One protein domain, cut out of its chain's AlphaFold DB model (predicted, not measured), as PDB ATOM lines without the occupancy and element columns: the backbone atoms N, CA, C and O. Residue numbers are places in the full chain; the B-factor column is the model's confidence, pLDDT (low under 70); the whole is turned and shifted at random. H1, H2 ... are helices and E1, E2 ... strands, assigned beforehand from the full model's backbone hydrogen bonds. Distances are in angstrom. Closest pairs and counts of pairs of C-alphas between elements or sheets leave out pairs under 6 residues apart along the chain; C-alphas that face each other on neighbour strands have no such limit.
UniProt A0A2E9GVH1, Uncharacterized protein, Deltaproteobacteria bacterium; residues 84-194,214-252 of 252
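What this domain is: This is residues 84 to 194 and 214 to 252 of the 252 residues of an uncharacterized protein of Deltaproteobacteria bacterium (UniProt A0A2E9GVH1). Two small, strongly twisted sheets, E3-E1-E7-E8 and E2-E4-E5-E6, pack partly face to face, their edges coming together at E6 and E8 and more loosely at E2 and E3. The hairpin E4-E5 reaches out of this body as a long arm, its tip residues 154 to 159 sticking out free, while H1 only grazes the first sheet. The printed part has 150 residues, with eight named strands followed by one named helix; the class is mostly strand. One sheet is mixed, in the order E3, E1, E7, E8; the other is branched at E4, its neighbour pairs antiparallel. The whole is compact, with a radius of gyration of the C-alphas of 17.1 A and spans of 50 by 38 by 29 A.

How they stand to each other: Residues 84 to 85 pair, parallel, with residues 134 to 135 of E3, residues 131 to 136. E3 is the antiparallel neighbour of E1, residues 98 to 102, with N 100 and O 134 2.8 A apart, within hydrogen-bond range. E1 is parallel to E7, residues 180 to 188, at 32 degrees, with N 101 and O 182 at 2.9 A. E7 is antiparallel to E8, residues 221 to 230, with N 183 and O 226 at 2.8 A. In the branched sheet, E2, residues 107 to 114, lies on one side of E4, residues 139 to 155; N 110 and O 144 are 2.9 A apart. On the other side of E4 lie E5, residues 158 to 165, with N 151 and O 162 at 2.9 A, and E6, residues 170 to 176, with N 141 and O 174 at 2.8 A. E4 bends by 62 degrees at residue 142. The closest C-alphas of E6 and E8, those of Ser 170 and Val 222, are 5.8 A apart. Those of E2 and E3, Trp 108 and Pro 131, are 7.2 A apart. H1, residues 236 to 250, only grazes the sheet E3 E1 E7 E8 with its residues 238 to 242; every O i to N i+4 pair in it is within hydrogen-bond range.

Where its parts are: E1 begins at C-alpha 98, (92.326, 30.805, -31.872). E4 runs 47.2 A to C-alpha 155 at (83.709, -6.475, -15.014), and E5 is 22.9 A long. E7 spans 25.8 A and E8 27.8 A. H1 spans 20.9 A and ends at C-alpha 250, (97.413, 21.457, -49.064).

The domain as a whole: The C-alphas of Gly 116 and Asp 157, the two farthest apart, are 54.4 A from each other. Residues 195 to 213 are not printed, and C-alphas 194 and 214 are 11.4 A apart across the cut. The link from E2 to E3 is long, with 16 residues. Mean pLDDT of the printed part is 81.4; it is under 70 at residues 123 to 131, 150 to 162, 214 to 217 and 251 to 252.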
ATOM      1  N   PHE A  84      88.463  21.138 -37.530       84.88
ATOM      2  CA  PHE A  84      87.551  22.023 -38.244       84.88
ATOM      3  C   PHE A  84      88.090  23.454 -38.275       84.88
ATOM      4  O   PHE A  84      88.426  24.012 -37.237       84.88
ATOM      5  N   ALA A  85      88.168  24.054 -39.463       87.62
ATOM      6  CA  ALA A  85      88.502  25.465 -39.633       87.62
ATOM      7  C   ALA A  85      87.219  26.260 -39.910       87.62
ATOM      8  O   ALA A  85      86.522  26.004 -40.892       87.62
ATOM      9  N   ALA A  86      86.908  27.231 -39.052       88.19
ATOM     10  CA  ALA A  86      85.734  28.097 -39.147       88.19
ATOM     11  C   ALA A  86      85.998  29.336 -40.024       88.19
ATOM     12  O   ALA A  86      85.656  30.465 -39.665       88.19
ATOM     13  N   TYR A  87      86.679  29.134 -41.148       87.56
ATOM     14  CA  TYR A  87      86.999  30.154 -42.140       87.56
ATOM     15  C   TYR A  87      87.301  29.488 -43.488       87.56
ATOM     16  O   TYR A  87      87.574  28.290 -43.559       87.56
ATOM     17  N   GLU A  88      87.240  30.263 -44.568       84.12
ATOM     18  CA  GLU A  88      87.488  29.759 -45.919       84.12
ATOM     19  C   GLU A  88      88.985  29.610 -46.232       84.12
ATOM     20  O   GLU A  88      89.824  30.382 -45.759       84.12
ATOM     21  N   GLY A  89      89.305  28.644 -47.098       85.31
ATOM     22  CA  GLY A  89      90.655  28.401 -47.603       85.31
ATOM     23  C   GLY A  89      91.419  27.303 -46.862       85.31
ATOM     24  O   GLY A  89      90.840  26.420 -46.228       85.31
ATOM     25  N   GLY A  90      92.744  27.319 -47.017       86.50
ATOM     26  CA  GLY A  90      93.648  26.421 -46.300       86.50
ATOM     27  C   GLY A  90      93.825  26.841 -44.842       86.50
ATOM     28  O   GLY A  90      93.611  28.000 -44.488       86.50
ATOM     29  N   MET A  91      94.251  25.899 -44.001       90.44
ATOM     30  CA  MET A  91      94.567  26.187 -42.602       90.44
ATOM     31  C   MET A  91      95.685  27.232 -42.499       90.44
ATOM     32  O   MET A  91      96.726  27.108 -43.146       90.44
ATOM     33  N   ARG A  92      95.468  28.253 -41.670       93.25
ATOM     34  CA  ARG A  92      96.404  29.358 -41.421       93.25
ATOM     35  C   ARG A  92      97.521  28.958 -40.453       93.25
ATOM     36  O   ARG A  92      97.473  27.871 -39.879       93.25
ATOM     37  N   PRO A  93      98.552  29.784 -40.240       94.00
ATOM     38  CA  PRO A  93      99.483  29.591 -39.129       94.00
ATOM     39  C   PRO A  93      98.753  29.607 -37.776       94.00
ATOM     40  O   PRO A  93      97.745  30.294 -37.614       94.00
ATOM     41  N   ALA A  94      99.218  28.816 -36.808       92.56
ATOM     42  CA  ALA A  94      98.518  28.651 -35.526       92.56
ATOM     43  C   ALA A  94      98.552  29.934 -34.677       92.56
ATOM     44  O   ALA A  94      97.629  30.220 -33.927       92.56
ATOM     45  N   GLU A  95      99.605  30.727 -34.841       94.62
ATOM     46  CA  GLU A  95      99.795  32.052 -34.263       94.62
ATOM     47  C   GLU A  95      98.781  33.095 -34.762       94.62
ATOM     48  O   GLU A  95      98.620  34.127 -34.121       94.62
ATOM     49  N   GLU A  96      98.069  32.832 -35.864       95.81
ATOM     50  CA  GLU A  96      97.056  33.738 -36.427       95.81
ATOM     51  C   GLU A  96      95.620  33.381 -36.021       95.81
ATOM     52  O   GLU A  96      94.703  34.164 -36.261       95.81
ATOM     53  N   VAL A  97      95.399  32.210 -35.422       96.50
ATOM     54  CA  VAL A  97      94.063  31.678 -35.116       96.50
ATOM     55  C   VAL A  97      93.908  31.409 -33.627       96.50
ATOM     56  O   VAL A  97      94.885  31.180 -32.921       96.50
ATOM     57  N   GLY A  98      92.668  31.433 -33.144       96.06
ATOM     58  CA  GLY A  98      92.326  30.805 -31.872       96.06
ATOM     59  C   GLY A  98      91.983  29.341 -32.098       96.06
ATOM     60  O   GLY A  98      91.341  29.011 -33.097       96.06
ATOM     61  N   ILE A  99      92.391  28.476 -31.174       94.75
ATOM     62  CA  ILE A  99      92.120  27.038 -31.228       94.75
ATOM     63  C   ILE A  99      91.285  26.650 -30.006       94.75
ATOM     64  O   ILE A  99      91.660  26.938 -28.874       94.75
ATOM     65  N   LEU A 100      90.162  25.981 -30.234       93.56
ATOM     66  CA  LEU A 100      89.316  25.403 -29.199       93.56
ATOM     67  C   LEU A 100      89.348  23.885 -29.328       93.56
ATOM     68  O   LEU A 100      88.892  23.347 -30.335       93.56
ATOM     69  N   CYS A 101      89.863  23.196 -28.318       90.56
ATOM     70  CA  CYS A 101      89.937  21.739 -28.306       90.56
ATOM     71  C   CYS A 101      88.959  21.140 -27.302       90.56
ATOM     72  O   CYS A 101      88.683  21.723 -26.260       90.56
ATOM     73  N   HIS A 102      88.438  19.956 -27.587       86.88
ATOM     74  CA  HIS A 102      87.566  19.259 -26.651       86.88
ATOM     75  C   HIS A 102      88.402  18.666 -25.509       86.88
ATOM     76  O   HIS A 102      89.337  17.904 -25.754       86.88
ATOM     77  N   ARG A 103      88.072  19.006 -24.257       85.56
ATOM     78  CA  ARG A 103      88.720  18.442 -23.059       85.56
ATOM     79  C   ARG A 103      88.468  16.941 -22.955       85.56
ATOM     80  O   ARG A 103      89.357  16.173 -22.603       85.56
ATOM     81  N   GLU A 104      87.244  16.544 -23.272       75.62
ATOM     82  CA  GLU A 104      86.765  15.169 -23.248       75.62
ATOM     83  C   GLU A 104      86.001  14.893 -24.540       75.62
ATOM     84  O   GLU A 104      85.372  15.792 -25.104       75.62
ATOM     85  N   ARG A 105      85.977  13.630 -24.981       71.56
ATOM     86  CA  ARG A 105      85.106  13.173 -26.080       71.56
ATOM     87  C   ARG A 105      83.669  13.013 -25.591       71.56
ATOM     88  O   ARG A 105      83.083  11.941 -25.679       71.56
ATOM     89  N   ALA A 106      83.170  14.084 -24.999       75.62
ATOM     90  CA  ALA A 106      81.860  14.165 -24.397       75.62
ATOM     91  C   ALA A 106      81.009  15.282 -25.017       75.62
ATOM     92  O   ALA A 106      79.862  15.471 -24.636       75.62
ATOM     93  N   THR A 107      81.576  16.062 -25.940       78.31
ATOM     94  CA  THR A 107      80.908  17.198 -26.577       78.31
ATOM     95  C   THR A 107      81.109  17.188 -28.073       78.31
ATOM     96  O   THR A 107      82.192  16.851 -28.542       78.31
ATOM     97  N   TRP A 108      80.108  17.640 -28.820       79.81
ATOM     98  CA  TRP A 108      80.276  18.004 -30.223       79.81
ATOM     99  C   TRP A 108      79.682  19.387 -30.479       79.81
ATOM    100  O   TRP A 108      78.695  19.788 -29.862       79.81
ATOM    101  N   ILE A 109      80.309  20.130 -31.388       80.81
ATOM    102  CA  ILE A 109      79.854  21.460 -31.797       80.81
ATOM    103  C   ILE A 109      79.012  21.295 -33.062       80.81
ATOM    104  O   ILE A 109      79.528  20.910 -34.111       80.81
ATOM    105  N   THR A 110      77.711  21.567 -32.969       79.12
ATOM    106  CA  THR A 110      76.770  21.495 -34.102       79.12
ATOM    107  C   THR A 110      76.790  22.760 -34.951       79.12
ATOM    108  O   THR A 110      76.490  22.704 -36.147       79.12
ATOM    109  N   GLY A 111      77.180  23.890 -34.358       84.06
ATOM    110  CA  GLY A 111      77.238  25.173 -35.037       84.06
ATOM    111  C   GLY A 111      78.224  26.145 -34.400       84.06
ATOM    112  O   GLY A 111      78.402  26.174 -33.184       84.06
ATOM    113  N   ILE A 112      78.833  26.976 -35.242       89.69
ATOM    114  CA  ILE A 112      79.599  28.159 -34.850       89.69
ATOM    115  C   ILE A 112      79.114  29.366 -35.651       89.69
ATOM    116  O   ILE A 112      78.903  29.279 -36.861       89.69
ATOM    117  N   ARG A 113      78.952  30.511 -34.990       91.44
ATOM    118  CA  ARG A 113      78.698  31.792 -35.661       91.44
ATOM    119  C   ARG A 113      79.410  32.943 -34.958       91.44
ATOM    120  O   ARG A 113      79.706  32.832 -33.768       91.44
ATOM    121  N   PRO A 114      79.665  34.072 -35.634       92.56
ATOM    122  CA  PRO A 114      80.103  35.286 -34.960       92.56
ATOM    123  C   PRO A 114      79.060  35.751 -33.930       92.56
ATOM    124  O   PRO A 114      77.864  35.802 -34.214       92.56
ATOM    125  N   ALA A 115      79.505  36.149 -32.738       88.25
ATOM    126  CA  ALA A 115      78.618  36.586 -31.655       88.25
ATOM    127  C   ALA A 115      77.881  37.906 -31.965       88.25
ATOM    128  O   ALA A 115      76.905  38.239 -31.302       88.25
ATOM    129  N   GLY A 116      78.350  38.669 -32.960       82.69
ATOM    130  CA  GLY A 116      77.675  39.871 -33.464       82.69
ATOM    131  C   GLY A 116      76.500  39.586 -34.408       82.69
ATOM    132  O   GLY A 116      75.901  40.532 -34.910       82.69
ATOM    133  N   GLY A 117      76.181  38.312 -34.658       82.06
ATOM    134  CA  GLY A 117      75.197  37.877 -35.644       82.06
ATOM    135  C   GLY A 117      75.849  37.281 -36.895       82.06
ATOM    136  O   GLY A 117      77.040  37.460 -37.146       82.06
ATOM    137  N   GLY A 118      75.060  36.534 -37.665       84.81
ATOM    138  CA  GLY A 118      75.511  35.806 -38.849       84.81
ATOM    139  C   GLY A 118      74.837  34.443 -38.972       84.81
ATOM    140  O   GLY A 118      74.074  34.028 -38.093       84.81
ATOM    141  N   GLU A 119      75.117  33.754 -40.074       86.81
ATOM    142  CA  GLU A 119      74.638  32.393 -40.288       86.81
ATOM    143  C   GLU A 119      75.417  31.390 -39.434       86.81
ATOM    144  O   GLU A 119      76.609  31.551 -39.165       86.81
ATOM    145  N   TRP A 120      74.721  30.338 -39.007       85.25
ATOM    146  CA  TRP A 120      75.349  29.203 -38.350       85.25
ATOM    147  C   TRP A 120      76.158  28.406 -39.365       85.25
ATOM    148  O   TRP A 120      75.603  27.745 -40.245       85.25
ATOM    149  N   LEU A 121      77.476  28.419 -39.199       82.62
ATOM    150  CA  LEU A 121      78.350  27.487 -39.884       82.62
ATOM    151  C   LEU A 121      78.249  26.153 -39.155       82.62
ATOM    152  O   LEU A 121      78.688  26.012 -38.013       82.62
ATOM    153  N   LYS A 122      77.639  25.169 -39.810       74.56
ATOM    154  CA  LYS A 122      77.628  23.799 -39.303       74.56
ATOM    155  C   LYS A 122      79.031  23.230 -39.439       74.56
ATOM    156  O   LYS A 122      79.673  23.416 -40.477       74.56
ATOM    157  N   ALA A 123      79.498  22.519 -38.415       62.34
ATOM    158  CA  ALA A 123      80.698  21.713 -38.570       62.34
ATOM    159  C   ALA A 123      80.494  20.803 -39.795       62.34
ATOM    160  O   ALA A 123      79.425  20.222 -39.976       62.34
ATOM    161  N   ARG A 124      81.498  20.730 -40.679       53.06
ATOM    162  CA  ARG A 124      81.426  20.084 -42.014       53.06
ATOM    163  C   ARG A 124      81.021  18.606 -41.977       53.06
ATOM    164  O   ARG A 124      80.805  17.975 -43.008       53.06
ATOM    165  N   HIS A 125      80.995  18.044 -40.789       51.12
ATOM    166  CA  HIS A 125      80.840  16.645 -40.543       51.12
ATOM    167  C   HIS A 125      79.507  16.406 -39.837       51.12
ATOM    168  O   HIS A 125      79.090  17.210 -39.010       51.12
ATOM    169  N   GLU A 126      78.823  15.326 -40.219       47.97
ATOM    170  CA  GLU A 126      77.549  14.889 -39.640       47.97
ATOM    171  C   GLU A 126      77.586  14.905 -38.102       47.97
ATOM    172  O   GLU A 126      78.666  14.897 -37.511       47.97
ATOM    173  N   LYS A 127      76.407  14.895 -37.459       44.47
ATOM    174  CA  LYS A 127      76.183  15.044 -36.000       44.47
ATOM    175  C   LYS A 127      77.133  14.253 -35.074       44.47
ATOM    176  O   LYS A 127      77.204  14.564 -33.896       44.47
ATOM    177  N   TRP A 128      77.852  13.265 -35.597       46.59
ATOM    178  CA  TRP A 128      78.612  12.256 -34.870       46.59
ATOM    179  C   TRP A 128      80.138  12.361 -35.024       46.59
ATOM    180  O   TRP A 128      80.867  11.536 -34.482       46.59
ATOM    181  N   HIS A 129      80.668  13.352 -35.752       53.03
ATOM    182  CA  HIS A 129      82.118  13.558 -35.823       53.03
ATOM    183  C   HIS A 129      82.544  14.601 -34.795       53.03
ATOM    184  O   HIS A 129      82.316  15.791 -34.973       53.03
ATOM    185  N   PHE A 130      83.197  14.134 -33.735       61.62
ATOM    186  CA  PHE A 130      83.840  14.955 -32.716       61.62
ATOM    187  C   PHE A 130      85.109  15.584 -33.317       61.62
ATOM    188  O   PHE A 130      86.120  14.872 -33.414       61.62
ATOM    189  N   PRO A 131      85.122  16.859 -33.773       69.75
ATOM    190  CA  PRO A 131      86.398  17.506 -34.030       69.75
ATOM    191  C   PRO A 131      87.207  17.441 -32.738       69.75
ATOM    192  O   PRO A 131      86.701  17.747 -31.668       69.75
ATOM    193  N   VAL A 132      88.461  17.011 -32.820       80.06
ATOM    194  CA  VAL A 132      89.379  17.122 -31.689       80.06
ATOM    195  C   VAL A 132      89.538  18.599 -31.346       80.06
ATOM    196  O   VAL A 132      89.455  18.971 -30.176       80.06
ATOM    197  N   CYS A 133      89.686  19.438 -32.377       87.75
ATOM    198  CA  CYS A 133      89.732  20.884 -32.233       87.75
ATOM    199  C   CYS A 133      89.054  21.623 -33.384       87.75
ATOM    200  O   CYS A 133      88.963  21.140 -34.519       87.75
ATOM    201  N   ILE A 134      88.636  22.841 -33.069       90.44
ATOM    202  CA  ILE A 134      88.179  23.859 -33.999       90.44
ATOM    203  C   ILE A 134      89.181  25.005 -33.982       90.44
ATOM    204  O   ILE A 134      89.668  25.387 -32.923       90.44
ATOM    205  N   GLU A 135      89.465  25.587 -35.139       92.81
ATOM    206  CA  GLU A 135      90.194  26.846 -35.228       92.81
ATOM    207  C   GLU A 135      89.367  27.926 -35.919       92.81
ATOM    208  O   GLU A 135      88.646  27.667 -36.883       92.81
ATOM    209  N   ALA A 136      89.471  29.151 -35.416       93.81
ATOM    210  CA  ALA A 136      88.766  30.315 -35.933       93.81
ATOM    211  C   ALA A 136      89.697  31.529 -35.971       93.81
ATOM    212  O   ALA A 136      90.680  31.608 -35.229       93.81
ATOM    213  N   LEU A 137      89.372  32.498 -36.827       95.62
ATOM    214  CA  LEU A 137      90.044  33.795 -36.802       95.62
ATOM    215  C   LEU A 137      89.782  34.502 -35.459       95.62
ATOM    216  O   LEU A 137      88.782  34.213 -34.802       95.62
ATOM    217  N   PRO A 138      90.652  35.427 -35.022       96.81
ATOM    218  CA  PRO A 138      90.456  36.129 -33.762       96.81
ATOM    219  C   PRO A 138      89.120  36.877 -33.741       96.81
ATOM    220  O   PRO A 138      88.796  37.628 -34.662       96.81
ATOM    221  N   GLY A 139      88.331  36.679 -32.686       95.94
ATOM    222  CA  GLY A 139      86.972  37.201 -32.633       95.94
ATOM    223  C   GLY A 139      86.129  36.622 -31.505       95.94
ATOM    224  O   GLY A 139      86.594  35.854 -30.662       95.94
ATOM    225  N   ARG A 140      84.855  37.019 -31.475       96.88
ATOM    226  CA  ARG A 140      83.858  36.478 -30.547       96.88
ATOM    227  C   ARG A 140      82.898  35.590 -31.317       96.88
ATOM    228  O   ARG A 140      82.291  36.054 -32.279       96.88
ATOM    229  N   TYR A 141      82.728  34.366 -30.845       94.62
ATOM    230  CA  TYR A 141      81.891  33.350 -31.461       94.62
ATOM    231  C   TYR A 141      80.882  32.816 -30.459       94.62
ATOM    232  O   TYR A 141      81.162  32.732 -29.265       94.62
ATOM    233  N   GLU A 142      79.710  32.466 -30.957       95.00
ATOM    234  CA  GLU A 142      78.728  31.672 -30.240       95.00
ATOM    235  C   GLU A 142      78.771  30.253 -30.799       95.00
ATOM    236  O   GLU A 142      78.816  30.059 -32.020       95.00
ATOM    237  N   LEU A 143      78.814  29.279 -29.898       91.69
ATOM    238  CA  LEU A 143      78.899  27.863 -30.214       91.69
ATOM    239  C   LEU A 143      77.641  27.166 -29.724       91.69
ATOM    240  O   LEU A 143      77.245  27.348 -28.573       91.69
ATOM    241  N   GLU A 144      77.066  26.340 -30.586       90.06
ATOM    242  CA  GLU A 144      76.032  25.384 -30.221       90.06
ATOM    243  C   GLU A 144      76.716  24.053 -29.901       90.06
ATOM    244  O   GLU A 144      77.319  23.422 -30.773       90.06
ATOM    245  N   VAL A 145      76.689  23.674 -28.625       87.88
ATOM    246  CA  VAL A 145      77.363  22.484 -28.105       87.88
ATOM    247  C   VAL A 145      76.312  21.487 -27.663       87.88
ATOM    248  O   VAL A 145      75.365  21.844 -26.972       87.88
ATOM    249  N   GLN A 146      76.506  20.226 -28.007       85.31
ATOM    250  CA  GLN A 146      75.734  19.110 -27.475       85.31
ATOM    251  C   GLN A 146      76.651  18.232 -26.626       85.31
ATOM    252  O   GLN A 146      77.864  18.183 -26.859       85.31
ATOM    253  N   TYR A 147      76.070  17.547 -25.650       82.44
ATOM    254  CA  TYR A 147      76.739  16.594 -24.783       82.44
ATOM    255  C   TYR A 147      76.350  15.172 -25.161       82.44
ATOM    256  O   TYR A 147      75.175  14.847 -25.316       82.44
ATOM    257  N   PHE A 148      77.350  14.308 -25.246       78.38
ATOM    258  CA  PHE A 148      77.158  12.881 -25.397       78.38
ATOM    259  C   PHE A 148      78.305  12.133 -24.765       78.38
ATOM    260  O   PHE A 148      79.453  12.318 -25.150       78.38
ATOM    261  N   SER A 149      77.999  11.245 -23.835       73.88
ATOM    262  CA  SER A 149      78.986  10.376 -23.219       73.88
ATOM    263  C   SER A 149      78.510   8.941 -23.280       73.88
ATOM    264  O   SER A 149      77.344   8.643 -23.017       73.88
ATOM    265  N   ARG A 150      79.438   8.041 -23.588       68.81
ATOM    266  CA  ARG A 150      79.232   6.607 -23.464       68.81
ATOM    267  C   ARG A 150      80.365   6.024 -22.643       68.81
ATOM    268  O   ARG A 150      81.529   6.157 -23.010       68.81
ATOM    269  N   GLN A 151      80.017   5.379 -21.541       64.19
ATOM    270  CA  GLN A 151      80.954   4.678 -20.676       64.19
ATOM    271  C   GLN A 151      80.589   3.202 -20.675       64.19
ATOM    272  O   GLN A 151      79.419   2.844 -20.546       64.19
ATOM    273  N   HIS A 152      81.592   2.357 -20.870       59.75
ATOM    274  CA  HIS A 152      81.446   0.914 -20.806       59.75
ATOM    275  C   HIS A 152      82.306   0.412 -19.657       59.75
ATOM    276  O   HIS A 152      83.510   0.667 -19.647       59.75
ATOM    277  N   ASP A 153      81.674  -0.256 -18.705       54.47
ATOM    278  CA  ASP A 153      82.348  -0.954 -17.623       54.47
ATOM    279  C   ASP A 153      82.152  -2.454 -17.844       54.47
ATOM    280  O   ASP A 153      81.016  -2.933 -17.927       54.47
ATOM    281  N   ASP A 154      83.261  -3.162 -18.026       53.19
ATOM    282  CA  ASP A 154      83.288  -4.597 -18.293       53.19
ATOM    283  C   ASP A 154      84.015  -5.273 -17.133       53.19
ATOM    284  O   ASP A 154      85.242  -5.404 -17.117       53.19
ATOM    285  N   ASP A 155      83.240  -5.649 -16.119       51.62
ATOM    286  CA  ASP A 155      83.709  -6.475 -15.014       51.62
ATOM    287  C   ASP A 155      83.391  -7.949 -15.310       51.62
ATOM    288  O   ASP A 155      82.458  -8.277 -16.047       51.62
ATOM    289  N   ARG A 156      84.147  -8.871 -14.704       48.09
ATOM    290  CA  ARG A 156      84.063 -10.325 -14.942       48.09
ATOM    291  C   ARG A 156      82.646 -10.894 -14.847       48.09
ATOM    292  O   ARG A 156      82.356 -11.881 -15.521       48.09
ATOM    293  N   ASP A 157      81.792 -10.275 -14.036       53.91
ATOM    294  CA  ASP A 157      80.432 -10.735 -13.765       53.91
ATOM    295  C   ASP A 157      79.342  -9.841 -14.387       53.91
ATOM    296  O   ASP A 157      78.166 -10.224 -14.375       53.91
ATOM    297  N   LYS A 158      79.686  -8.649 -14.908       53.12
ATOM    298  CA  LYS A 158      78.723  -7.666 -15.434       53.12
ATOM    299  C   LYS A 158      79.346  -6.761 -16.495       53.12
ATOM    300  O   LYS A 158      80.341  -6.097 -16.244       53.12
ATOM    301  N   SER A 159      78.646  -6.640 -17.619       53.44
ATOM    302  CA  SER A 159      78.902  -5.611 -18.625       53.44
ATOM    303  C   SER A 159      77.812  -4.544 -18.522       53.44
ATOM    304  O   SER A 159      76.627  -4.840 -18.714       53.44
ATOM    305  N   VAL A 160      78.194  -3.314 -18.171       55.53
ATOM    306  CA  VAL A 160      77.284  -2.171 -18.016       55.53
ATOM    307  C   VAL A 160      77.687  -1.079 -18.999       55.53
ATOM    308  O   VAL A 160      78.839  -0.663 -19.064       55.53
ATOM    309  N   SER A 161      76.718  -0.594 -19.775       59.59
ATOM    310  CA  SER A 161      76.899   0.576 -20.635       59.59
ATOM    311  C   SER A 161      76.038   1.719 -20.126       59.59
ATOM    312  O   SER A 161      74.816   1.591 -20.083       59.59
ATOM    313  N   LEU A 162      76.670   2.836 -19.781       62.44
ATOM    314  CA  LEU A 162      75.996   4.094 -19.489       62.44
ATOM    315  C   LEU A 162      76.090   4.987 -20.722       62.44
ATOM    316  O   LEU A 162      77.185   5.225 -21.234       62.44
ATOM    317  N   GLN A 163      74.949   5.474 -21.196       72.31
ATOM    318  CA  GLN A 163      74.862   6.449 -22.277       72.31
ATOM    319  C   GLN A 163      74.112   7.672 -21.766       72.31
ATOM    320  O   GLN A 163      73.048   7.542 -21.166       72.31
ATOM    321  N   ALA A 164      74.669   8.848 -22.019       72.56
ATOM    322  CA  ALA A 164      74.037  10.125 -21.748       72.56
ATOM    323  C   ALA A 164      74.092  10.974 -23.015       72.56
ATOM    324  O   ALA A 164      75.135  11.037 -23.662       72.56
ATOM    325  N   GLU A 165      72.981  11.617 -23.357       79.31
ATOM    326  CA  GLU A 165      72.849  12.503 -24.512       79.31
ATOM    327  C   GLU A 165      72.014  13.715 -24.103       79.31
ATOM    328  O   GLU A 165      71.021  13.578 -23.386       79.31
ATOM    329  N   SER A 166      72.427  14.908 -24.524       74.00
ATOM    330  CA  SER A 166      71.658  16.121 -24.283       74.00
ATOM    331  C   SER A 166      70.444  16.205 -25.200       74.00
ATOM    332  O   SER A 166      70.536  16.025 -26.411       74.00
ATOM    333  N   THR A 167      69.300  16.549 -24.619       77.00
ATOM    334  CA  THR A 167      68.067  16.836 -25.364       77.00
ATOM    335  C   THR A 167      68.078  18.234 -25.981       77.00
ATOM    336  O   THR A 167      67.494  18.449 -27.044       77.00
ATOM    337  N   GLU A 168      68.773  19.174 -25.341       77.25
ATOM    338  CA  GLU A 168      68.918  20.562 -25.772       77.25
ATOM    339  C   GLU A 168      70.399  20.964 -25.834       77.25
ATOM    340  O   GLU A 168      71.186  20.548 -24.972       77.25
ATOM    341  N   PRO A 169      70.799  21.786 -26.823       85.19
ATOM    342  CA  PRO A 169      72.161  22.282 -26.902       85.19
ATOM    343  C   PRO A 169      72.451  23.337 -25.829       85.19
ATOM    344  O   PRO A 169      71.628  24.199 -25.527       85.19
ATOM    345  N   SER A 170      73.687  23.345 -25.338       90.44
ATOM    346  CA  SER A 170      74.240  24.443 -24.550       90.44
ATOM    347  C   SER A 170      74.865  25.482 -25.482       90.44
ATOM    348  O   SER A 170      75.765  25.167 -26.261       90.44
ATOM    349  N   LEU A 171      74.451  26.743 -25.348       93.00
ATOM    350  CA  LEU A 171      75.104  27.869 -26.020       93.00
ATOM    351  C   LEU A 171      76.265  28.394 -25.172       93.00
ATOM    352  O   LEU A 171      76.095  28.688 -23.988       93.00
ATOM    353  N   VAL A 172      77.446  28.530 -25.772       93.62
ATOM    354  CA  VAL A 172      78.632  29.079 -25.097       93.62
ATOM    355  C   VAL A 172      79.340  30.106 -25.974       93.62
ATOM    356  O   VAL A 172      79.438  29.957 -27.191       93.62
ATOM    357  N   VAL A 173      79.835  31.176 -25.348       95.44
ATOM    358  CA  VAL A 173      80.578  32.231 -26.044       95.44
ATOM    359  C   VAL A 173      82.071  31.950 -25.959       95.44
ATOM    360  O   VAL A 173      82.657  31.973 -24.878       95.44
ATOM    361  N   TRP A 174      82.696  31.775 -27.115       95.50
ATOM    362  CA  TRP A 174      84.137  31.644 -27.257       95.50
ATOM    363  C   TRP A 174      84.768  32.967 -27.693       95.50
ATOM    364  O   TRP A 174      84.270  33.658 -28.585       95.50
ATOM    365  N   ARG A 175      85.885  33.339 -27.067       96.56
ATOM    366  CA  ARG A 175      86.713  34.481 -27.472       96.56
ATOM    367  C   ARG A 175      88.009  33.956 -28.083       96.56
ATOM    368  O   ARG A 175      89.008  33.840 -27.380       96.56
ATOM    369  N   ALA A 176      87.974  33.652 -29.376       95.81
ATOM    370  CA  ALA A 176      89.141  33.192 -30.117       95.81
ATOM    371  C   ALA A 176      90.217  34.288 -30.120       95.81
ATOM    372  O   ALA A 176      89.975  35.414 -30.566       95.81
ATOM    373  N   ARG A 177      91.406  33.966 -29.606       96.44
ATOM    374  CA  ARG A 177      92.574  34.856 -29.591       96.44
ATOM    375  C   ARG A 177      93.679  34.236 -30.432       96.44
ATOM    376  O   ARG A 177      93.898  33.034 -30.350       96.44
ATOM    377  N   ALA A 178      94.368  35.062 -31.209       96.44
ATOM    378  CA  ALA A 178      95.494  34.639 -32.033       96.44
ATOM    379  C   ALA A 178      96.549  33.906 -31.185       96.44
ATOM    380  O   ALA A 178      96.981  34.431 -30.157       96.44
ATOM    381  N   GLY A 179      96.913  32.688 -31.587       94.50
ATOM    382  CA  GLY A 179      97.895  31.858 -30.896       94.50
ATOM    383  C   GLY A 179      97.427  31.263 -29.567       94.50
ATOM    384  O   GLY A 179      98.216  30.565 -28.935       94.50
ATOM    385  N   ALA A 180      96.186  31.498 -29.134       95.69
ATOM    386  CA  ALA A 180      95.665  30.946 -27.890       95.69
ATOM    387  C   ALA A 180      94.991  29.594 -28.116       95.69
ATOM    388  O   ALA A 180      94.339  29.368 -29.143       95.69
ATOM    389  N   VAL A 181      95.101  28.727 -27.112       94.81
ATOM    390  CA  VAL A 181      94.380  27.462 -27.054       94.81
ATOM    391  C   VAL A 181      93.505  27.409 -25.813       94.81
ATOM    392  O   VAL A 181      93.966  27.547 -24.676       94.81
ATOM    393  N   ASP A 182      92.224  27.182 -26.061       95.12
ATOM    394  CA  ASP A 182      91.196  27.022 -25.047       95.12
ATOM    395  C   ASP A 182      90.656  25.579 -25.089       95.12
ATOM    396  O   ASP A 182      90.724  24.894 -26.118       95.12
ATOM    397  N   LEU A 183      90.105  25.103 -23.972       92.94
ATOM    398  CA  LEU A 183      89.452  23.802 -23.870       92.94
ATOM    399  C   LEU A 183      87.949  23.940 -23.664       92.94
ATOM    400  O   LEU A 183      87.499  24.665 -22.782       92.94
ATOM    401  N   LEU A 184      87.184  23.177 -24.440       92.00
ATOM    402  CA  LEU A 184      85.761  22.961 -24.251       92.00
ATOM    403  C   LEU A 184      85.547  21.781 -23.302       92.00
ATOM    404  O   LEU A 184      85.850  20.633 -23.638       92.00
ATOM    405  N   GLY A 185      85.009  22.066 -22.125       90.62
ATOM    406  CA  GLY A 185      84.593  21.082 -21.136       90.62
ATOM    407  C   GLY A 185      83.089  21.108 -20.900       90.62
ATOM    408  O   GLY A 185      82.351  21.932 -21.446       90.62
ATOM    409  N   VAL A 186      82.642  20.198 -20.042       89.88
ATOM    410  CA  VAL A 186      81.256  20.129 -19.583       89.88
ATOM    411  C   VAL A 186      81.207  20.053 -18.080       89.88
ATOM    412  O   VAL A 186      82.032  19.406 -17.441       89.88
ATOM    413  N   ARG A 187      80.188  20.693 -17.521       89.94
ATOM    414  CA  ARG A 187      79.820  20.530 -16.126       89.94
ATOM    415  C   ARG A 187      78.450  19.882 -16.080       89.94
ATOM    416  O   ARG A 187      77.456  20.522 -16.418       89.94
ATOM    417  N   VAL A 188      78.426  18.617 -15.678       86.88
ATOM    418  CA  VAL A 188      77.198  17.844 -15.474       86.88
ATOM    419  C   VAL A 188      76.751  18.030 -14.025       86.88
ATOM    420  O   VAL A 188      77.568  17.999 -13.103       86.88
ATOM    421  N   GLY A 189      75.467  18.314 -13.840       85.25
ATOM    422  CA  GLY A 189      74.817  18.442 -12.546       85.25
ATOM    423  C   GLY A 189      74.612  17.102 -11.839       85.25
ATOM    424  O   GLY A 189      75.175  16.068 -12.201       85.25
ATOM    425  N   ALA A 190      73.805  17.136 -10.781       84.94
ATOM    426  CA  ALA A 190      73.415  15.923 -10.082       84.94
ATOM    427  C   ALA A 190      72.396  15.146 -10.920       84.94
ATOM    428  O   ALA A 190      71.389  15.710 -11.354       84.94
ATOM    429  N   ARG A 191      72.645  13.845 -11.087       81.44
ATOM    430  CA  ARG A 191      71.708  12.929 -11.734       81.44
ATOM    431  C   ARG A 191      70.484  12.719 -10.855       81.44
ATOM    432  O   ARG A 191      70.598  12.595  -9.635       81.44
ATOM    433  N   GLN A 192      69.321  12.687 -11.483       77.12
ATOM    434  CA  GLN A 192      68.037  12.432 -10.846       77.12
ATOM    435  C   GLN A 192      67.257  11.426 -11.693       77.12
ATOM    436  O   GLN A 192      67.471  11.371 -12.903       77.12
ATOM    437  N   PRO A 193      66.343  10.640 -11.105       76.94
ATOM    438  CA  PRO A 193      65.451   9.796 -11.887       76.94
ATOM    439  C   PRO A 193      64.704  10.633 -12.928       76.94
ATOM    440  O   PRO A 193      64.151  11.684 -12.593       76.94
ATOM    441  N   ALA A 194      64.696  10.167 -14.173       71.50
ATOM    442  CA  ALA A 194      63.972  10.832 -15.243       71.50
ATOM    443  C   ALA A 194      62.479  10.929 -14.916       71.50
ATOM    444  O   ALA A 194      61.903  10.033 -14.285       71.50
ATOM    445  N   TRP A 214      66.959  -1.000 -17.706       54.28
ATOM    446  CA  TRP A 214      67.322   0.355 -18.101       54.28
ATOM    447  C   TRP A 214      66.816   1.292 -17.016       54.28
ATOM    448  O   TRP A 214      65.613   1.338 -16.752       54.28
ATOM    449  N   GLU A 215      67.732   2.010 -16.383       61.56
ATOM    450  CA  GLU A 215      67.411   3.138 -15.516       61.56
ATOM    451  C   GLU A 215      67.637   4.404 -16.337       61.56
ATOM    452  O   GLU A 215      68.684   4.562 -16.964       61.56
ATOM    453  N   LEU A 216      66.615   5.259 -16.405       67.56
ATOM    454  CA  LEU A 216      66.715   6.543 -17.084       67.56
ATOM    455  C   LEU A 216      66.936   7.616 -16.022       67.56
ATOM    456  O   LEU A 216      66.126   7.769 -15.103       67.56
ATOM    457  N   GLU A 217      68.040   8.338 -16.157       68.06
ATOM    458  CA  GLU A 217      68.400   9.464 -15.307       68.06
ATOM    459  C   GLU A 217      68.493  10.730 -16.162       68.06
ATOM    460  O   GLU A 217      68.956  10.693 -17.302       68.06
ATOM    461  N   GLU A 218      68.077  11.855 -15.596       77.56
ATOM    462  CA  GLU A 218      68.223  13.188 -16.170       77.56
ATOM    463  C   GLU A 218      69.204  14.004 -15.322       77.56
ATOM    464  O   GLU A 218      69.332  13.816 -14.110       77.56
ATOM    465  N   SER A 219      69.914  14.927 -15.963       79.19
ATOM    466  CA  SER A 219      70.781  15.886 -15.288       79.19
ATOM    467  C   SER A 219      70.822  17.178 -16.085       79.19
ATOM    468  O   SER A 219      70.917  17.152 -17.312       79.19
ATOM    469  N   ASP A 220      70.875  18.303 -15.377       86.00
ATOM    470  CA  ASP A 220      71.296  19.560 -15.983       86.00
ATOM    471  C   ASP A 220      72.754  19.444 -16.432       86.00
ATOM    472  O   ASP A 220      73.562  18.740 -15.812       86.00
ATOM    473  N   TRP A 221      73.121  20.155 -17.489       89.69
ATOM    474  CA  TRP A 221      74.505  20.247 -17.930       89.69
ATOM    475  C   TRP A 221      74.763  21.603 -18.585       89.69
ATOM    476  O   TRP A 221      73.839  22.287 -19.022       89.69
ATOM    477  N   VAL A 222      76.027  22.013 -18.633       91.50
ATOM    478  CA  VAL A 222      76.434  23.227 -19.347       91.50
ATOM    479  C   VAL A 222      77.819  23.057 -19.959       91.50
ATOM    480  O   VAL A 222      78.719  22.487 -19.331       91.50
ATOM    481  N   ALA A 223      77.996  23.568 -21.176       91.94
ATOM    482  CA  ALA A 223      79.295  23.667 -21.828       91.94
ATOM    483  C   ALA A 223      80.103  24.841 -21.254       91.94
ATOM    484  O   ALA A 223      79.566  25.919 -20.993       91.94
ATOM    485  N   GLN A 224      81.405  24.647 -21.066       94.25
ATOM    486  CA  GLN A 224      82.301  25.658 -20.505       94.25
ATOM    487  C   GLN A 224      83.591  25.730 -21.310       94.25
ATOM    488  O   GLN A 224      84.073  24.712 -21.798       94.25
ATOM    489  N   ILE A 225      84.143  26.934 -21.446       94.88
ATOM    490  CA  ILE A 225      85.418  27.154 -22.130       94.88
ATOM    491  C   ILE A 225      86.432  27.666 -21.120       94.88
ATOM    492  O   ILE A 225      86.203  28.684 -20.463       94.88
ATOM    493  N   GLU A 226      87.554  26.965 -21.027       93.94
ATOM    494  CA  GLU A 226      88.656  27.282 -20.129       93.94
ATOM    495  C   GLU A 226      89.895  27.652 -20.953       93.94
ATOM    496  O   GLU A 226      90.296  26.876 -21.822       93.94
ATOM    497  N   PRO A 227      90.530  28.808 -20.705       91.62
ATOM    498  CA  PRO A 227      91.814  29.106 -21.318       91.62
ATOM    499  C   PRO A 227      92.874  28.170 -20.741       91.62
ATOM    500  O   PRO A 227      92.965  28.017 -19.522       91.62
ATOM    501  N   VAL A 228      93.684  27.562 -21.604       87.94
ATOM    502  CA  VAL A 228      94.710  26.612 -21.160       87.94
ATOM    503  C   VAL A 228      96.092  27.188 -21.319       87.94
ATOM    504  O   VAL A 228      96.827  27.321 -20.343       87.94
ATOM    505  N   SER A 229      96.463  27.510 -22.550       85.31
ATOM    506  CA  SER A 229      97.834  27.876 -22.852       85.31
ATOM    507  C   SER A 229      97.941  28.552 -24.208       85.31
ATOM    508  O   SER A 229      96.997  28.576 -25.000       85.31
ATOM    509  N   ASP A 230      99.115  29.102 -24.486       88.31
ATOM    510  CA  ASP A 230      99.445  29.567 -25.823       88.31
ATOM    511  C   ASP A 230      99.955  28.392 -26.659       88.31
ATOM    512  O   ASP A 230     100.661  27.506 -26.159       88.31
ATOM    513  N   TRP A 231      99.670  28.412 -27.960       87.44
ATOM    514  CA  TRP A 231     100.088  27.391 -28.920       87.44
ATOM    515  C   TRP A 231     101.579  27.065 -28.814       87.44
ATOM    516  O   TRP A 231     101.966  25.898 -28.869       87.44
ATOM    517  N   ALA A 232     102.415  28.086 -28.592       82.88
ATOM    518  CA  ALA A 232     103.865  27.972 -28.435       82.88
ATOM    519  C   ALA A 232     104.303  27.082 -27.255       82.88
ATOM    520  O   ALA A 232     105.395  26.512 -27.303       82.88
ATOM    521  N   SER A 233     103.443  26.896 -26.255       83.00
ATOM    522  CA  SER A 233     103.711  26.114 -25.042       83.00
ATOM    523  C   SER A 233     103.064  24.722 -25.019       83.00
ATOM    524  O   SER A 233     103.295  23.967 -24.082       83.00
ATOM    525  N   LEU A 234     102.272  24.367 -26.037       82.12
ATOM    526  CA  LEU A 234     101.578  23.077 -26.115       82.12
ATOM    527  C   LEU A 234     102.461  21.899 -26.534       82.12
ATOM    528  O   LEU A 234     103.334  22.032 -27.397       82.12
ATOM    529  N   ASP A 235     102.128  20.731 -25.982       72.25
ATOM    530  CA  ASP A 235     102.772  19.449 -26.259       72.25
ATOM    531  C   ASP A 235     102.535  18.924 -27.691       72.25
ATOM    532  O   ASP A 235     101.620  19.324 -28.419       72.25
ATOM    533  N   GLY A 236     103.386  17.972 -28.088       76.38
ATOM    534  CA  GLY A 236     103.502  17.420 -29.443       76.38
ATOM    535  C   GLY A 236     102.236  16.814 -30.073       76.38
ATOM    536  O   GLY A 236     101.986  17.120 -31.240       76.38
ATOM    537  N   PRO A 237     101.399  16.020 -29.370       83.25
ATOM    538  CA  PRO A 237     100.306  15.286 -30.018       83.25
ATOM    539  C   PRO A 237      99.311  16.187 -30.757       83.25
ATOM    540  O   PRO A 237      98.881  15.875 -31.868       83.25
ATOM    541  N   LEU A 238      98.982  17.341 -30.172       84.00
ATOM    542  CA  LEU A 238      98.058  18.289 -30.784       84.00
ATOM    543  C   LEU A 238      98.678  18.980 -32.008       84.00
ATOM    544  O   LEU A 238      98.025  19.157 -33.040       84.00
ATOM    545  N   ARG A 239      99.968  19.320 -31.920       87.88
ATOM    546  CA  ARG A 239     100.731  19.911 -33.028       87.88
ATOM    547  C   ARG A 239     100.859  18.953 -34.205       87.88
ATOM    548  O   ARG A 239     100.701  19.369 -35.351       87.88
ATOM    549  N   GLU A 240     101.111  17.678 -33.931       87.88
ATOM    550  CA  GLU A 240     101.211  16.626 -34.942       87.88
ATOM    551  C   GLU A 240      99.888  16.417 -35.683       87.88
ATOM    552  O   GLU A 240      99.883  16.337 -36.917       87.88
ATOM    553  N   GLN A 241      98.767  16.394 -34.953       84.81
ATOM    554  CA  GLN A 241      97.430  16.295 -35.543       84.81
ATOM    555  C   GLN A 241      97.126  17.493 -36.441       84.81
ATOM    556  O   GLN A 241      96.747  17.310 -37.600       84.81
ATOM    557  N   ARG A 242      97.365  18.715 -35.953       89.44
ATOM    558  CA  ARG A 242      97.181  19.927 -36.755       89.44
ATOM    559  C   ARG A 242      98.043  19.905 -38.015       89.44
ATOM    560  O   ARG A 242      97.551  20.164 -39.110       89.44
ATOM    561  N   ALA A 243      99.320  19.545 -37.888       89.69
ATOM    562  CA  ALA A 243     100.236  19.460 -39.021       89.69
ATOM    563  C   ALA A 243      99.785  18.419 -40.062       89.69
ATOM    564  O   ALA A 243      99.981  18.622 -41.261       89.69
ATOM    565  N   ALA A 244      99.170  17.311 -39.631       87.25
ATOM    566  CA  ALA A 244      98.574  16.336 -40.542       87.25
ATOM    567  C   ALA A 244      97.411  16.935 -41.347       87.25
ATOM    568  O   ALA A 244      97.347  16.712 -42.557       87.25
ATOM    569  N   TRP A 245      96.555  17.742 -40.716       87.00
ATOM    570  CA  TRP A 245      95.467  18.441 -41.405       87.00
ATOM    571  C   TRP A 245      95.946  19.524 -42.361       87.00
ATOM    572  O   TRP A 245      95.448  19.584 -43.484       87.00
ATOM    573  N   VAL A 246      96.959  20.307 -41.980       89.00
ATOM    574  CA  VAL A 246      97.586  21.296 -42.874       89.00
ATOM    575  C   VAL A 246      98.081  20.612 -44.153       89.00
ATOM    576  O   VAL A 246      97.771  21.060 -45.257       89.00
ATOM    577  N   ARG A 247      98.790  19.479 -44.024       88.56
ATOM    578  CA  ARG A 247      99.264  18.697 -45.181       88.56
ATOM    579  C   ARG A 247      98.117  18.144 -46.022       88.56
ATOM    580  O   ARG A 247      98.214  18.134 -47.242       88.56
ATOM    581  N   TRP A 248      97.054  17.656 -45.390       83.19
ATOM    582  CA  TRP A 248      95.913  17.093 -46.109       83.19
ATOM    583  C   TRP A 248      95.131  18.160 -46.886       83.19
ATOM    584  O   TRP A 248      94.798  17.927 -48.045       83.19
ATOM    585  N   HIS A 249      94.916  19.345 -46.303       79.88
ATOM    586  CA  HIS A 249      94.304  20.483 -47.000       79.88
ATOM    587  C   HIS A 249      95.168  20.999 -48.155       79.88
ATOM    588  O   HIS A 249      94.618  21.358 -49.187       79.88
ATOM    589  N   GLY A 250      96.497  21.022 -48.002       77.62
ATOM    590  CA  GLY A 250      97.413  21.457 -49.064       77.62
ATOM    591  C   GLY A 250      97.561  20.472 -50.233       77.62
ATOM    592  O   GLY A 250      98.060  20.859 -51.284       77.62
ATOM    593  N   ASN A 251      97.138  19.215 -50.062       67.38
ATOM    594  CA  ASN A 251      97.198  18.165 -51.086       67.38
ATOM    595  C   ASN A 251      95.855  17.948 -51.822       67.38
ATOM    596  O   ASN A 251      95.739  16.980 -52.581       67.38
ATOM    597  N   ARG A 252      94.846  18.786 -51.560       60.22
ATOM    598  CA  ARG A 252      93.534  18.796 -52.226       60.22
ATOM    599  C   ARG A 252      93.438  19.952 -53.208       60.22
ATOM    600  O   ARG A 252      92.774  19.741 -54.244       60.22
TER     601      ARG A 252